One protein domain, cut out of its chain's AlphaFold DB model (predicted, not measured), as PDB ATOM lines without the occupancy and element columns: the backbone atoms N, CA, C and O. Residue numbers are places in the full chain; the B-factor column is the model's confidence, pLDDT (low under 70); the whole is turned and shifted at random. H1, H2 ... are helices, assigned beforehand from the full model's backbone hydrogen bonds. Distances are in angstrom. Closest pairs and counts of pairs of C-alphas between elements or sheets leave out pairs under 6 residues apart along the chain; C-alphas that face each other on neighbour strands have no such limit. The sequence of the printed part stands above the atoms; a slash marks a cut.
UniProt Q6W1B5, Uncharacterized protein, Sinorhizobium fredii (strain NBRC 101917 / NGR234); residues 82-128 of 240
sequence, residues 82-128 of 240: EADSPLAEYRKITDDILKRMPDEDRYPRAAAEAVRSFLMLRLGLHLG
ATOM      1  N   GLU A  82     172.184 168.627 143.393       92.19
ATOM      2  CA  GLU A  82     172.285 169.395 142.143       92.19
ATOM      3  C   GLU A  82     173.728 169.715 141.737       92.19
ATOM      4  O   GLU A  82     173.960 170.202 140.634       92.19
ATOM      5  N   ALA A  83     174.710 169.456 142.604       93.44
ATOM      6  CA  ALA A  83     176.113 169.651 142.268       93.44
ATOM      7  C   ALA A  83     176.582 168.635 141.212       93.44
ATOM      8  O   ALA A  83     176.151 167.483 141.218       93.44
ATOM      9  N   ASP A  84     177.564 169.015 140.386       92.62
ATOM     10  CA  ASP A  84     178.156 168.135 139.360       92.62
ATOM     11  C   ASP A  84     178.692 166.814 139.939       92.62
ATOM     12  O   ASP A  84     178.727 165.775 139.279       92.62
ATOM     13  N   SER A  85     179.130 166.848 141.201       91.62
ATOM     14  CA  SER A  85     179.562 165.669 141.941       91.62
ATOM     15  C   SER A  85     179.105 165.743 143.403       91.62
ATOM     16  O   SER A  85     179.848 166.229 144.263       91.62
ATOM     17  N   PRO A  86     177.918 165.198 143.738       88.75
ATOM     18  CA  PRO A  86     177.378 165.238 145.101       88.75
ATOM     19  C   PRO A  86     178.315 164.611 146.142       88.75
ATOM     20  O   PRO A  86     178.458 165.094 147.264       88.75
ATOM     21  N   LEU A  87     179.022 163.538 145.766       85.88
ATOM     22  CA  LEU A  87     180.005 162.893 146.643       85.88
ATOM     23  C   LEU A  87     181.239 163.773 146.892       85.88
ATOM     24  O   LEU A  87     181.832 163.690 147.971       85.88
ATOM     25  N   ALA A  88     181.626 164.624 145.935       88.56
ATOM     26  CA  ALA A  88     182.719 165.572 146.124       88.56
ATOM     27  C   ALA A  88     182.346 166.660 147.143       88.56
ATOM     28  O   ALA A  88     183.186 167.015 147.969       88.56
ATOM     29  N   GLU A  89     181.090 167.115 147.164       91.00
ATOM     30  CA  GLU A  89     180.601 168.059 148.181       91.00
ATOM     31  C   GLU A  89     180.717 167.479 149.596       91.00
ATOM     32  O   GLU A  89     181.255 168.121 150.500       91.00
ATOM     33  N   TYR A  90     180.336 166.212 149.789       86.94
ATOM     34  CA  TYR A  90     180.541 165.536 151.075       86.94
ATOM     35  C   TYR A  90     182.023 165.324 151.418       86.94
ATOM     36  O   TYR A  90     182.396 165.356 152.597       86.94
ATOM     37  N   ARG A  91     182.893 165.129 150.420       86.75
ATOM     38  CA  ARG A  91     184.341 164.990 150.641       86.75
ATOM     39  C   ARG A  91     184.948 166.263 151.234       86.75
ATOM     40  O   ARG A  91     185.781 166.139 152.137       86.75
ATOM     41  N   LYS A  92     184.471 167.450 150.837       90.75
ATOM     42  CA  LYS A  92     184.904 168.740 151.416       90.75
ATOM     43  C   LYS A  92     184.743 168.766 152.938       90.75
ATOM     44  O   LYS A  92     185.638 169.233 153.634       90.75
ATOM     45  N   ILE A  93     183.665 168.174 153.467       90.50
ATOM     46  CA  ILE A  93     183.436 168.058 154.919       90.50
ATOM     47  C   ILE A  93     184.550 167.238 155.578       90.50
ATOM     48  O   ILE A  93     185.083 167.625 156.618       90.50
ATOM     49  N   THR A  94     184.928 166.104 154.978       89.94
ATOM     50  CA  THR A  94     186.009 165.270 155.525       89.94
ATOM     51  C   THR A  94     187.362 165.970 155.475       89.94
ATOM     52  O   THR A  94     188.127 165.857 156.431       89.94
ATOM     53  N   ASP A  95     187.635 166.730 154.416       89.94
ATOM     54  CA  ASP A  95     188.881 167.485 154.275       89.94
ATOM     55  C   ASP A  95     188.964 168.618 155.309       89.94
ATOM     56  O   ASP A  95     190.013 168.834 155.916       89.94
ATOM     57  N   ASP A  96     187.850 169.295 155.588       93.44
ATOM     58  CA  ASP A  96     187.793 170.348 156.601       93.44
ATOM     59  C   ASP A  96     187.955 169.821 158.032       93.44
ATOM     60  O   ASP A  96     188.615 170.472 158.847       93.44
ATOM     61  N   ILE A  97     187.448 168.619 158.336       91.25
ATOM     62  CA  ILE A  97     187.712 167.956 159.624       91.25
ATOM     63  C   ILE A  97     189.213 167.707 159.808       91.25
ATOM     64  O   ILE A  97     189.725 167.897 160.910       91.25
ATOM     65  N   LEU A  98     189.927 167.300 158.750       87.44
ATOM     66  CA  LEU A  98     191.376 167.098 158.817       87.44
ATOM     67  C   LEU A  98     192.123 168.414 159.028       87.44
ATOM     68  O   LEU A  98     192.987 168.485 159.899       87.44
ATOM     69  N   LYS A  99     191.771 169.459 158.268       90.69
ATOM     70  CA  LYS A  99     192.407 170.784 158.367       90.69
ATOM     71  C   LYS A  99     192.234 171.418 159.744       90.69
ATOM     72  O   LYS A  99     193.127 172.114 160.212       90.69
ATOM     73  N   ARG A 100     191.078 171.206 160.378       92.12
ATOM     74  CA  ARG A 100     190.709 171.809 161.669       92.12
ATOM     75  C   ARG A 100     190.885 170.848 162.848       92.12
ATOM     76  O   ARG A 100     190.359 171.112 163.928       92.12
ATOM     77  N   MET A 101     191.570 169.721 162.649       88.75
ATOM     78  CA  MET A 101     191.712 168.707 163.687       88.75
ATOM     79  C   MET A 101     192.484 169.270 164.890       88.75
ATOM     80  O   MET A 101     193.575 169.807 164.706       88.75
ATOM     81  N   PRO A 102     191.954 169.141 166.122       90.31
ATOM     82  CA  PRO A 102     192.675 169.553 167.317       90.31
ATOM     83  C   PRO A 102     193.971 168.761 167.498       90.31
ATOM     84  O   PRO A 102     194.025 167.571 167.184       90.31
ATOM     85  N   ASP A 103     194.978 169.414 168.077       88.12
ATOM     86  CA  ASP A 103     196.202 168.756 168.530       88.12
ATOM     87  C   ASP A 103     195.852 167.610 169.498       88.12
ATOM     88  O   ASP A 103     195.123 167.800 170.476       88.12
ATOM     89  N   GLU A 104     196.337 166.402 169.204       86.12
ATOM     90  CA  GLU A 104     195.974 165.195 169.948       86.12
ATOM     91  C   GLU A 104     196.645 165.077 171.317       86.12
ATOM     92  O   GLU A 104     196.113 164.389 172.197       86.12
ATOM     93  N   ASP A 105     197.789 165.727 171.493       87.31
ATOM     94  CA  ASP A 105     198.541 165.720 172.741       87.31
ATOM     95  C   ASP A 105     197.993 166.795 173.682       87.31
ATOM     96  O   ASP A 105     197.859 166.560 174.886       87.31
ATOM     97  N   ARG A 106     197.559 167.935 173.129       90.19
ATOM     98  CA  ARG A 106     196.935 169.020 173.902       90.19
ATOM     99  C   ARG A 106     195.444 168.797 174.179       90.19
ATOM    100  O   ARG A 106     194.977 169.094 175.278       90.19
ATOM    101  N   TYR A 107     194.691 168.267 173.211       89.56
ATOM    102  CA  TYR A 107     193.232 168.085 173.280       89.56
ATOM    103  C   TYR A 107     192.796 166.667 172.856       89.56
ATOM    104  O   TYR A 107     192.035 166.495 171.895       89.56
ATOM    105  N   PRO A 108     193.193 165.619 173.605       85.19
ATOM    106  CA  PRO A 108     193.036 164.221 173.188       85.19
ATOM    107  C   PRO A 108     191.586 163.792 172.946       85.19
ATOM    108  O   PRO A 108     191.316 162.977 172.065       85.19
ATOM    109  N   ARG A 109     190.633 164.329 173.717       85.00
ATOM    110  CA  ARG A 109     189.209 164.012 173.547       85.00
ATOM    111  C   ARG A 109     188.639 164.630 172.271       85.00
ATOM    112  O   ARG A 109     188.013 163.917 171.494       85.00
ATOM    113  N   ALA A 110     188.880 165.920 172.049       88.50
ATOM    114  CA  ALA A 110     188.382 166.624 170.872       88.50
ATOM    115  C   ALA A 110     188.998 166.052 169.584       88.50
ATOM    116  O   ALA A 110     188.292 165.835 168.601       88.50
ATOM    117  N   ALA A 111     190.288 165.697 169.619       88.25
ATOM    118  CA  ALA A 111     190.945 164.984 168.528       88.25
ATOM    119  C   ALA A 111     190.294 163.612 168.260       88.25
ATOM    120  O   ALA A 111     190.020 163.273 167.110       88.25
ATOM    121  N   ALA A 112     189.976 162.831 169.300       84.75
ATOM    122  CA  ALA A 112     189.292 161.545 169.137       84.75
ATOM    123  C   ALA A 112     187.867 161.689 168.568       84.75
ATOM    124  O   ALA A 112     187.446 160.875 167.743       84.75
ATOM    125  N   GLU A 113     187.130 162.722 168.977       88.50
ATOM    126  CA  GLU A 113     185.804 163.046 168.436       88.50
ATOM    127  C   GLU A 113     185.891 163.460 166.955       88.50
ATOM    128  O   GLU A 113     185.115 162.958 166.138       88.50
ATOM    129  N   ALA A 114     186.883 164.274 166.579       90.50
ATOM    130  CA  ALA A 114     187.148 164.646 165.187       90.50
ATOM    131  C   ALA A 114     187.514 163.425 164.325       90.50
ATOM    132  O   ALA A 114     186.921 163.218 163.265       90.50
ATOM    133  N   VAL A 115     188.414 162.561 164.811       87.88
ATOM    134  CA  VAL A 115     188.784 161.303 164.137       87.88
ATOM    135  C   VAL A 115     187.564 160.400 163.964       87.88
ATOM    136  O   VAL A 115     187.356 159.851 162.884       87.88
ATOM    137  N   ARG A 116     186.712 160.264 164.986       87.69
ATOM    138  CA  ARG A 116     185.469 159.487 164.882       87.69
ATOM    139  C   ARG A 116     184.554 160.039 163.787       87.69
ATOM    140  O   ARG A 116     184.063 159.257 162.974       87.69
ATOM    141  N   SER A 117     184.317 161.349 163.766       90.00
ATOM    142  CA  SER A 117     183.461 162.001 162.766       90.00
ATOM    143  C   SER A 117     184.014 161.831 161.351       90.00
ATOM    144  O   SER A 117     183.271 161.441 160.450       90.00
ATOM    145  N   PHE A 118     185.327 162.014 161.182       89.88
ATOM    146  CA  PHE A 118     186.024 161.757 159.924       89.88
ATOM    147  C   PHE A 118     185.816 160.314 159.450       89.88
ATOM    148  O   PHE A 118     185.370 160.093 158.325       89.88
ATOM    149  N   LEU A 119     186.080 159.329 160.318       86.75
ATOM    150  CA  LEU A 119     185.950 157.911 159.978       86.75
ATOM    151  C   LEU A 119     184.511 157.541 159.608       86.75
ATOM    152  O   LEU A 119     184.309 156.814 158.642       86.75
ATOM    153  N   MET A 120     183.513 158.049 160.337       88.69
ATOM    154  CA  MET A 120     182.105 157.792 160.022       88.69
ATOM    155  C   MET A 120     181.717 158.345 158.650       88.69
ATOM    156  O   MET A 120     181.092 157.634 157.868       88.69
ATOM    157  N   LEU A 121     182.119 159.568 158.314       89.50
ATOM    158  CA  LEU A 121     181.815 160.132 156.999       89.50
ATOM    159  C   LEU A 121     182.559 159.392 155.883       89.50
ATOM    160  O   LEU A 121     181.936 158.968 154.915       89.50
ATOM    161  N   ARG A 122     183.864 159.150 156.046       87.88
ATOM    162  CA  ARG A 122     184.700 158.470 155.043       87.88
ATOM    163  C   ARG A 122     184.206 157.047 154.764       87.88
ATOM    164  O   ARG A 122     183.988 156.680 153.615       87.88
ATOM    165  N   LEU A 123     183.977 156.258 155.816       88.75
ATOM    166  CA  LEU A 123     183.443 154.900 155.690       88.75
ATOM    167  C   LEU A 123     182.015 154.913 155.136       88.75
ATOM    168  O   LEU A 123     181.683 154.074 154.307       88.75
ATOM    169  N   GLY A 124     181.175 155.860 155.563       90.00
ATOM    170  CA  GLY A 124     179.812 156.005 155.055       90.00
ATOM    171  C   GLY A 124     179.770 156.264 153.549       90.00
ATOM    172  O   GLY A 124     179.036 155.576 152.843       90.00
ATOM    173  N   LEU A 125     180.599 157.192 153.059       88.31
ATOM    174  CA  LEU A 125     180.685 157.549 151.639       88.31
ATOM    175  C   LEU A 125     181.211 156.400 150.773       88.31
ATOM    176  O   LEU A 125     180.715 156.200 149.671       88.31
ATOM    177  N   HIS A 126     182.177 155.623 151.270       87.44
ATOM    178  CA  HIS A 126     182.738 154.502 150.509       87.44
ATOM    179  C   HIS A 126     181.896 153.229 150.564       87.44
ATOM    180  O   HIS A 126     181.835 152.498 149.579       87.44
ATOM    181  N   LEU A 127     181.269 152.932 151.703       89.38
ATOM    182  CA  LEU A 127     180.537 151.679 151.890       89.38
ATOM    183  C   LEU A 127     179.055 151.782 151.518       89.38
ATOM    184  O   LEU A 127     178.401 150.755 151.358       89.38
ATOM    185  N   GLY A 128     178.486 152.993 151.477       88.25
ATOM    186  CA  GLY A 128     177.048 153.195 151.268       88.25
ATOM    187  C   GLY A 128     176.171 152.588 152.375       88.25
ATOM    188  O   GLY A 128     174.976 152.357 152.187       88.25
TER     189      GLY A 128
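What this domain is: This is residues 82 to 128 of the 240 residues of an uncharacterized protein of Sinorhizobium fredii (strain NBRC 101917 / NGR234) (UniProt Q6W1B5). The model is a helical hairpin: the longer helix H2 lies side by side with H1, and the chain folds back between them through the loop of residues 100 to 107 at one end of the pair. The two helices make a slim rod, with the short unnamed stretch of residues 82 to 85 before H1 at the end away from that loop. The printed part has 47 residues with two named helices, H1 then H2 along the chain, and no named strand; the class is all helix. The whole is loose, with a radius of gyration of the C-alphas of 12.3 A, and the C-alphas span 40 by 19 by 10 A.

How they stand to each other: The longest helix, H2, residues 108 to 127, touches H1, residues 86 to 99, with 9 pairs of C-alphas within 8 A. Their closest C-alphas are those of Thr 94 and Phe 118, 5.6 A apart. Their lines stand at a shallow tilt of 20 degrees, and they run opposite ways. Centre to centre they are 11.5 A apart, and together they form a helical hairpin. In H2 every O i to N i+4 pair is within hydrogen-bond range; in H1 this holds for 8 of 10 pairs.

Where its parts are: H2 measures 27.7 A from C-alpha 108 at (193.036, 164.221, 173.188) to C-alpha 127 at (180.537, 151.679, 151.890). H1 measures 20.8 A from its first to its last C-alpha and begins at C-alpha 86, at (177.378, 165.238, 145.101).

The domain as a whole: The two C-alphas farthest apart are those of Glu 82 and Asp 105, at 40.5 A. The first and last printed C-alphas, of Glu 82 and Gly 128, are 19.2 A apart. The link from H1 to H2 has 8 residues and is short. The printed part has no cut. The mean pLDDT of the printed part is 89.0, and no printed residue is under 70.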